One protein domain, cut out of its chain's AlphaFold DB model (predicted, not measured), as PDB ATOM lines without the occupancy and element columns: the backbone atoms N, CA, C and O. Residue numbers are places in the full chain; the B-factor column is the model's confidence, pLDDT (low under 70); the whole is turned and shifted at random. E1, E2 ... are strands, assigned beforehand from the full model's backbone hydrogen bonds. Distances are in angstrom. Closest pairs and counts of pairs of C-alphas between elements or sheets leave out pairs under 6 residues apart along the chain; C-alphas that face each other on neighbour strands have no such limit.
ATOM      1  N   GLY A  27     -25.498   7.505  12.283       47.53
ATOM      2  CA  GLY A  27     -26.667   6.859  11.734       47.53
ATOM      3  C   GLY A  27     -26.277   5.896  10.637       47.53
ATOM      4  O   GLY A  27     -25.884   6.302   9.542       47.53
ATOM      5  N   LYS A  28     -26.446   4.602  10.917       47.34
ATOM      6  CA  LYS A  28     -26.931   3.737   9.854       47.34
ATOM      7  C   LYS A  28     -28.136   4.488   9.319       47.34
ATOM      8  O   LYS A  28     -29.083   4.703  10.069       47.34
ATOM      9  N   ALA A  29     -28.033   5.016   8.104       46.75
ATOM     10  CA  ALA A  29     -29.177   5.579   7.423       46.75
ATOM     11  C   ALA A  29     -30.190   4.435   7.362       46.75
ATOM     12  O   ALA A  29     -30.064   3.531   6.537       46.75
ATOM     13  N   GLU A  30     -31.101   4.381   8.335       50.19
ATOM     14  CA  GLU A  30     -32.219   3.464   8.273       50.19
ATOM     15  C   GLU A  30     -32.910   3.803   6.964       50.19
ATOM     16  O   GLU A  30     -33.210   4.972   6.703       50.19
ATOM     17  N   ALA A  31     -33.057   2.798   6.098       55.03
ATOM     18  CA  ALA A  31     -33.717   2.981   4.820       55.03
ATOM     19  C   ALA A  31     -35.032   3.715   5.086       55.03
ATOM     20  O   ALA A  31     -35.841   3.239   5.885       55.03
ATOM     21  N   ALA A  32     -35.211   4.889   4.477       56.56
ATOM     22  CA  ALA A  32     -36.375   5.719   4.734       56.56
ATOM     23  C   ALA A  32     -37.641   4.869   4.539       56.56
ATOM     24  O   ALA A  32     -37.888   4.347   3.447       56.56
ATOM     25  N   VAL A  33     -38.404   4.667   5.618       58.72
ATOM     26  CA  VAL A  33     -39.655   3.909   5.566       58.72
ATOM     27  C   VAL A  33     -40.760   4.868   5.156       58.72
ATOM     28  O   VAL A  33     -41.173   5.745   5.919       58.72
ATOM     29  N   TYR A  34     -41.256   4.701   3.937       64.44
ATOM     30  CA  TYR A  34     -42.341   5.511   3.408       64.44
ATOM     31  C   TYR A  34     -43.671   4.814   3.672       64.44
ATOM     32  O   TYR A  34     -44.033   3.845   3.006       64.44
ATOM     33  N   ASN A  35     -44.424   5.346   4.633       68.38
ATOM     34  CA  ASN A  35     -45.785   4.897   4.887       68.38
ATOM     35  C   ASN A  35     -46.713   5.355   3.752       68.38
ATOM     36  O   ASN A  35     -46.901   6.554   3.505       68.38
ATOM     37  N   VAL A  36     -47.296   4.386   3.055       70.88
ATOM     38  CA  VAL A  36     -48.312   4.581   2.022       70.88
ATOM     39  C   VAL A  36     -49.660   4.201   2.628       70.88
ATOM     40  O   VAL A  36     -49.980   3.026   2.816       70.88
ATOM     41  N   GLY A  37     -50.426   5.223   3.006       67.38
ATOM     42  CA  GLY A  37     -51.794   5.094   3.508       67.38
ATOM     43  C   GLY A  37     -52.836   5.444   2.446       67.38
ATOM     44  O   GLY A  37     -52.499   5.949   1.375       67.38
ATOM     45  N   SER A  38     -54.115   5.235   2.768       66.00
ATOM     46  CA  SER A  38     -55.255   5.514   1.875       66.00
ATOM     47  C   SER A  38     -55.299   6.950   1.339       66.00
ATOM     48  O   SER A  38     -55.791   7.164   0.241       66.00
ATOM     49  N   THR A  39     -54.749   7.919   2.070       70.56
ATOM     50  CA  THR A  39     -54.676   9.333   1.661       70.56
ATOM     51  C   THR A  39     -53.694   9.609   0.524       70.56
ATOM     52  O   THR A  39     -53.722  10.696  -0.042       70.56
ATOM     53  N   ARG A  40     -52.807   8.659   0.200       71.69
ATOM     54  CA  ARG A  40     -51.807   8.789  -0.873       71.69
ATOM     55  C   ARG A  40     -52.144   7.953  -2.106       71.69
ATOM     56  O   ARG A  40     -51.363   7.942  -3.049       71.69
ATOM     57  N   LEU A  41     -53.259   7.227  -2.081       79.06
ATOM     58  CA  LEU A  41     -53.691   6.401  -3.199       79.06
ATOM     59  C   LEU A  41     -54.521   7.236  -4.175       79.06
ATOM     60  O   LEU A  41     -55.444   7.936  -3.763       79.06
ATOM     61  N   TYR A  42     -54.224   7.104  -5.460       80.94
ATOM     62  CA  TYR A  42     -55.075   7.561  -6.549       80.94
ATOM     63  C   TYR A  42     -56.045   6.441  -6.913       80.94
ATOM     64  O   TYR A  42     -55.662   5.270  -6.914       80.94
ATOM     65  N   GLN A  43     -57.300   6.794  -7.177       85.19
ATOM     66  CA  GLN A  43     -58.283   5.868  -7.729       85.19
ATOM     67  C   GLN A  43     -58.182   5.915  -9.253       85.19
ATOM     68  O   GLN A  43     -58.053   6.996  -9.821       85.19
ATOM     69  N   ASP A  44     -58.220   4.751  -9.890       84.88
ATOM     70  CA  ASP A  44     -58.252   4.642 -11.346       84.88
ATOM     71  C   ASP A  44     -59.553   5.230 -11.911       84.88
ATOM     72  O   ASP A  44     -60.629   5.024 -11.341       84.88
ATOM     73  N   GLU A  45     -59.445   5.986 -13.006       87.69
ATOM     74  CA  GLU A  45     -60.585   6.685 -13.612       87.69
ATOM     75  C   GLU A  45     -61.613   5.709 -14.206       87.69
ATOM     76  O   GLU A  45     -62.818   5.957 -14.125       87.69
ATOM     77  N   ASP A  46     -61.147   4.572 -14.729       90.31
ATOM     78  CA  ASP A  46     -61.973   3.575 -15.412       90.31
ATOM     79  C   ASP A  46     -62.393   2.419 -14.485       90.31
ATOM     80  O   ASP A  46     -63.345   1.684 -14.778       90.31
ATOM     81  N   ASN A  47     -61.716   2.240 -13.344       84.88
ATOM     82  CA  ASN A  47     -61.995   1.172 -12.389       84.88
ATOM     83  C   ASN A  47     -62.016   1.654 -10.923       84.88
ATOM     84  O   ASN A  47     -60.977   1.709 -10.262       84.88
ATOM     85  N   PRO A  48     -63.203   1.831 -10.312       85.19
ATOM     86  CA  PRO A  48     -63.312   2.346  -8.947       85.19
ATOM     87  C   PRO A  48     -62.790   1.385  -7.866       85.19
ATOM     88  O   PRO A  48     -62.673   1.778  -6.705       85.19
ATOM     89  N   ASN A  49     -62.483   0.131  -8.205       82.31
ATOM     90  CA  ASN A  49     -61.899  -0.833  -7.270       82.31
ATOM     91  C   ASN A  49     -60.368  -0.883  -7.345       82.31
ATOM     92  O   ASN A  49     -59.749  -1.605  -6.557       82.31
ATOM     93  N   LEU A  50     -59.760  -0.146  -8.277       80.62
ATOM     94  CA  LEU A  50     -58.319  -0.094  -8.462       80.62
ATOM     95  C   LEU A  50     -57.762   1.198  -7.862       80.62
ATOM     96  O   LEU A  50     -58.244   2.298  -8.124       80.62
ATOM     97  N   TYR A  51     -56.742   1.035  -7.022       80.06
ATOM     98  CA  TYR A  51     -56.044   2.126  -6.358       80.06
ATOM     99  C   TYR A  51     -54.545   1.957  -6.569       80.06
ATOM    100  O   TYR A  51     -54.018   0.863  -6.359       80.06
ATOM    101  N   TYR A  52     -53.857   3.031  -6.940       78.94
ATOM    102  CA  TYR A  52     -52.422   3.016  -7.201       78.94
ATOM    103  C   TYR A  52     -51.705   4.146  -6.462       78.94
ATOM    104  O   TYR A  52     -52.274   5.184  -6.131       78.94
ATOM    105  N   PHE A  53     -50.427   3.925  -6.175       76.31
ATOM    106  CA  PHE A  53     -49.529   4.926  -5.616       76.31
ATOM    107  C   PHE A  53     -48.311   5.022  -6.522       76.31
ATOM    108  O   PHE A  53     -47.668   4.011  -6.799       76.31
ATOM    109  N   VAL A  54     -47.990   6.237  -6.958       72.12
ATOM    110  CA  VAL A  54     -46.744   6.512  -7.672       72.12
ATOM    111  C   VAL A  54     -45.691   6.873  -6.628       72.12
ATOM    112  O   VAL A  54     -45.818   7.876  -5.923       72.12
ATOM    113  N   GLY A  55     -44.696   5.997  -6.482       68.56
ATOM    114  CA  GLY A  55     -43.575   6.176  -5.562       68.56
ATOM    115  C   GLY A  55     -42.722   7.397  -5.887       68.56
ATOM    116  O   GLY A  55     -42.764   7.928  -6.996       68.56
ATOM    117  N   MET A  56     -41.930   7.842  -4.907       63.19
ATOM    118  CA  MET A  56     -40.905   8.846  -5.183       63.19
ATOM    119  C   MET A  56     -39.767   8.168  -5.944       63.19
ATOM    120  O   MET A  56     -39.323   7.087  -5.560       63.19
ATOM    121  N   VAL A  57     -39.318   8.850  -6.995       61.50
ATOM    122  CA  VAL A  57     -38.454   8.389  -8.087       61.50
ATOM    123  C   VAL A  57     -39.194   7.577  -9.150       61.50
ATOM    124  O   VAL A  57     -39.364   6.364  -9.056       61.50
ATOM    125  N   TYR A  58     -39.576   8.285 -10.207       60.94
ATOM    126  CA  TYR A  58     -39.913   7.708 -11.498       60.94
ATOM    127  C   TYR A  58     -38.887   8.199 -12.521       60.94
ATOM    128  O   TYR A  58     -38.300   9.271 -12.365       60.94
ATOM    129  N   TYR A  59     -38.673   7.392 -13.552       68.44
ATOM    130  CA  TYR A  59     -37.994   7.816 -14.765       68.44
ATOM    131  C   TYR A  59     -39.056   7.994 -15.833       68.44
ATOM    132  O   TYR A  59     -39.872   7.098 -16.048       68.44
ATOM    133  N   ASP A  60     -39.051   9.155 -16.474       69.19
ATOM    134  CA  ASP A  60     -39.897   9.392 -17.630       69.19
ATOM    135  C   ASP A  60     -39.452   8.503 -18.785       69.19
ATOM    136  O   ASP A  60     -38.262   8.400 -19.085       69.19
ATOM    137  N   VAL A  61     -40.415   7.846 -19.425       75.56
ATOM    138  CA  VAL A  61     -40.186   6.905 -20.517       75.56
ATOM    139  C   VAL A  61     -41.212   7.191 -21.601       75.56
ATOM    140  O   VAL A  61     -42.416   7.070 -21.383       75.56
ATOM    141  N   TRP A  62     -40.730   7.572 -22.780       77.88
ATOM    142  CA  TRP A  62     -41.570   8.107 -23.849       77.88
ATOM    143  C   TRP A  62     -41.348   7.352 -25.158       77.88
ATOM    144  O   TRP A  62     -40.210   7.195 -25.614       77.88
ATOM    145  N   LYS A  63     -42.448   6.945 -25.802       77.12
ATOM    146  CA  LYS A  63     -42.482   6.545 -27.216       77.12
ATOM    147  C   LYS A  63     -43.217   7.614 -28.020       77.12
ATOM    148  O   LYS A  63     -44.219   8.154 -27.559       77.12
ATOM    149  N   ASN A  64     -42.742   7.899 -29.228       80.56
ATOM    150  CA  ASN A  64     -43.490   8.708 -30.184       80.56
ATOM    151  C   ASN A  64     -44.686   7.917 -30.752       80.56
ATOM    152  O   ASN A  64     -44.824   6.712 -30.539       80.56
ATOM    153  N   ASN A  65     -45.530   8.584 -31.542       81.44
ATOM    154  CA  ASN A  65     -46.729   7.976 -32.138       81.44
ATOM    155  C   ASN A  65     -46.422   6.822 -33.114       81.44
ATOM    156  O   ASN A  65     -47.324   6.074 -33.481       81.44
ATOM    157  N   ALA A  66     -45.166   6.673 -33.543       85.25
ATOM    158  CA  ALA A  66     -44.689   5.556 -34.355       85.25
ATOM    159  C   ALA A  66     -44.141   4.389 -33.505       85.25
ATOM    160  O   ALA A  66     -43.607   3.427 -34.055       85.25
ATOM    161  N   GLY A  67     -44.247   4.465 -32.174       81.94
ATOM    162  CA  GLY A  67     -43.777   3.446 -31.235       81.94
ATOM    163  C   GLY A  67     -42.266   3.458 -30.988       81.94
ATOM    164  O   GLY A  67     -41.751   2.544 -30.341       81.94
ATOM    165  N   GLN A  68     -41.545   4.467 -31.484       87.38
ATOM    166  CA  GLN A  68     -40.099   4.589 -31.304       87.38
ATOM    167  C   GLN A  68     -39.792   5.342 -30.013       87.38
ATOM    168  O   GLN A  68     -40.423   6.358 -29.723       87.38
ATOM    169  N   TRP A  69     -38.805   4.862 -29.259       86.06
ATOM    170  CA  TRP A  69     -38.301   5.560 -28.079       86.06
ATOM    171  C   TRP A  69     -37.820   6.967 -28.438       86.06
ATOM    172  O   TRP A  69     -37.156   7.152 -29.458       86.06
ATOM    173  N   THR A  70     -38.167   7.943 -27.605       86.06
ATOM    174  CA  THR A  70     -37.697   9.326 -27.766       86.06
ATOM    175  C   THR A  70     -36.425   9.571 -26.954       86.06
ATOM    176  O   THR A  70     -36.078   8.778 -26.078       86.06
ATOM    177  N   ASP A  71     -35.759  10.694 -27.218       83.81
ATOM    178  CA  ASP A  71     -34.620  11.165 -26.422       83.81
ATOM    179  C   ASP A  71     -35.032  12.116 -25.279       83.81
ATOM    180  O   ASP A  71     -34.179  12.601 -24.543       83.81
ATOM    181  N   GLU A  72     -36.334  12.376 -25.105       77.44
ATOM    182  CA  GLU A  72     -36.886  13.236 -24.042       77.44
ATOM    183  C   GLU A  72     -37.123  12.478 -22.717       77.44
ATOM    184  O   GLU A  72     -37.587  13.054 -21.736       77.44
ATOM    185  N   GLY A  73     -36.793  11.184 -22.668       78.19
ATOM    186  CA  GLY A  73     -36.843  10.336 -21.475       78.19
ATOM    187  C   GLY A  73     -35.847   9.180 -21.564       78.19
ATOM    188  O   GLY A  73     -34.986   9.151 -22.444       78.19
ATOM    189  N   HIS A  74     -35.974   8.212 -20.662       81.81
ATOM    190  CA  HIS A  74     -35.167   6.996 -20.669       81.81
ATOM    191  C   HIS A  74     -35.719   5.949 -21.637       81.81
ATOM    192  O   HIS A  74     -36.931   5.826 -21.845       81.81
ATOM    193  N   LYS A  75     -34.809   5.160 -22.205       85.88
ATOM    194  CA  LYS A  75     -35.108   4.047 -23.112       85.88
ATOM    195  C   LYS A  75     -34.393   2.762 -22.676       85.88
ATOM    196  O   LYS A  75     -33.418   2.819 -21.922       85.88
ATOM    197  N   PRO A  76     -34.862   1.581 -23.123       82.50
ATOM    198  CA  PRO A  76     -34.210   0.315 -22.816       82.50
ATOM    199  C   PRO A  76     -32.718   0.347 -23.157       82.50
ATOM    200  O   PRO A  76     -32.337   0.676 -24.279       82.50
ATOM    201  N   GLY A  77     -31.888  -0.017 -22.181       80.44
ATOM    202  CA  GLY A  77     -30.428   0.002 -22.299       80.44
ATOM    203  C   GLY A  77     -29.751   1.254 -21.740       80.44
ATOM    204  O   GLY A  77     -28.531   1.235 -21.582       80.44
ATOM    205  N   ASP A  78     -30.498   2.303 -21.384       81.62
ATOM    206  CA  ASP A  78     -29.925   3.465 -20.707       81.62
ATOM    207  C   ASP A  78     -29.469   3.115 -19.283       81.62
ATOM    208  O   ASP A  78     -30.171   2.449 -18.517       81.62
ATOM    209  N   THR A  79     -28.300   3.626 -18.895       78.38
ATOM    210  CA  THR A  79     -27.854   3.593 -17.501       78.38
ATOM    211  C   THR A  79     -28.570   4.693 -16.728       78.38
ATOM    212  O   THR A  79     -28.264   5.875 -16.890       78.38
ATOM    213  N   VAL A  80     -29.503   4.308 -15.864       72.75
ATOM    214  CA  VAL A  80     -30.128   5.220 -14.902       72.75
ATOM    215  C   VAL A  80     -29.329   5.252 -13.602       72.75
ATOM    216  O   VAL A  80     -28.692   4.265 -13.228       72.75
ATOM    217  N   ALA A  81     -29.335   6.392 -12.910       63.84
ATOM    218  CA  ALA A  81     -28.712   6.480 -11.596       63.84
ATOM    219  C   ALA A  81     -29.382   5.485 -10.638       63.84
ATOM    220  O   ALA A  81     -30.606   5.412 -10.565       63.84
ATOM    221  N   THR A  82     -28.595   4.736  -9.871       61.47
ATOM    222  CA  THR A  82     -29.161   3.961  -8.768       61.47
ATOM    223  C   THR A  82     -29.662   4.948  -7.729       61.47
ATOM    224  O   THR A  82     -28.877   5.585  -7.030       61.47
ATOM    225  N   VAL A  83     -30.974   5.112  -7.653       57.59
ATOM    226  CA  VAL A  83     -31.596   5.796  -6.527       57.59
ATOM    227  C   VAL A  83     -31.582   4.880  -5.318       57.59
ATOM    228  O   VAL A  83     -31.962   3.711  -5.417       57.59
ATOM    229  N   ASP A  84     -31.145   5.420  -4.180       53.25
ATOM    230  CA  ASP A  84     -31.275   4.756  -2.889       53.25
ATOM    231  C   ASP A  84     -32.761   4.475  -2.653       53.25
ATOM    232  O   ASP A  84     -33.571   5.374  -2.408       53.25
ATOM    233  N   GLY A  85     -33.135   3.207  -2.817       58.19
ATOM    234  CA  GLY A  85     -34.495   2.750  -2.591       58.19
ATOM    235  C   GLY A  85     -34.918   2.991  -1.141       58.19
ATOM    236  O   GLY A  85     -34.105   2.986  -0.220       58.19
ATOM    237  N   GLY A  86     -36.218   3.177  -0.930       61.56
ATOM    238  CA  GLY A  86     -36.824   3.189   0.399       61.56
ATOM    239  C   GLY A  86     -37.719   1.976   0.607       61.56
ATOM    240  O   GLY A  86     -38.253   1.410  -0.349       61.56
ATOM    241  N   THR A  87     -37.926   1.592   1.864       69.00
ATOM    242  CA  THR A  87     -38.921   0.566   2.192       69.00
ATOM    243  C   THR A  87     -40.304   1.201   2.124       69.00
ATOM    244  O   THR A  87     -40.621   2.098   2.903       69.00
ATOM    245  N   TYR A  88     -41.155   0.735   1.212       70.31
ATOM    246  CA  TYR A  88     -42.564   1.117   1.210       70.31
ATOM    247  C   TYR A  88     -43.340   0.259   2.205       70.31
ATOM    248  O   TYR A  88     -43.340  -0.970   2.116       70.31
ATOM    249  N   GLN A  89     -44.037   0.909   3.132       75.94
ATOM    250  CA  GLN A  89     -44.932   0.245   4.071       75.94
ATOM    251  C   GLN A  89     -46.376   0.617   3.743       75.94
ATOM    252  O   GLN A  89     -46.795   1.760   3.918       75.94
ATOM    253  N   PHE A  90     -47.156  -0.358   3.287       72.31
ATOM    254  CA  PHE A  90     -48.578  -0.166   3.026       72.31
ATOM    255  C   PHE A  90     -49.377  -0.420   4.299       72.31
ATOM    256  O   PHE A  90     -49.346  -1.520   4.854       72.31
ATOM    257  N   THR A  91     -50.109   0.597   4.752       69.88
ATOM    258  CA  THR A  91     -51.016   0.466   5.897       69.88
ATOM    259  C   THR A  91     -52.452   0.499   5.399       69.88
ATOM    260  O   THR A  91     -52.952   1.532   4.954       69.88
TER     261      THR A  91
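AT A GLANCE: This is residues 27 to 91 of the 109 residues of an uncharacterized protein of Paenibacillus barcinonensis (UniProt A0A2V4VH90). There is little regular structure here: two short strands, E1 and E2, lie side by side at one end of a flat, open loop of chain. From E1 the link first makes a small turn, where residues 42 to 43 pair antiparallel with residues 51 to 52, then runs out to a far end around Ala 66 and comes back to E2. The printed part has 65 residues with no named helix and two parallel strands, all strand by class, though these hold only 8 residues. It is only just loose, close to extended, with a radius of gyration of the C-alphas of 16.1 A and spans of 42 by 40 by 13 A.

IN THESE COORDINATES: Find C-alpha 33 at (-39.655, 3.909, 5.566); from there E1, residues 33 to 36, runs 9.4 A. Much later, E2, residues 87 to 90, runs 9.7 A to C-alpha 90 at (-48.578, -0.166, 3.026).

HOW THE PARTS SIT: E1 and E2 are parallel neighbours, 28 degrees between their directions. C-alphas 33 and 87 face each other at 4.8 A. Look for N 36 and O 89, 2.8 A apart, within hydrogen-bond range.

THE WHOLE: The C-alphas farthest apart, of Gly 27 and Ala 66, are 49.5 A apart. The printed part has no cut; the link E1 to E2 is long, 50 residues. Mean pLDDT of the printed part is 72.6; 25 residues are under 70, among them residues 27 to 35 and 81 to 87.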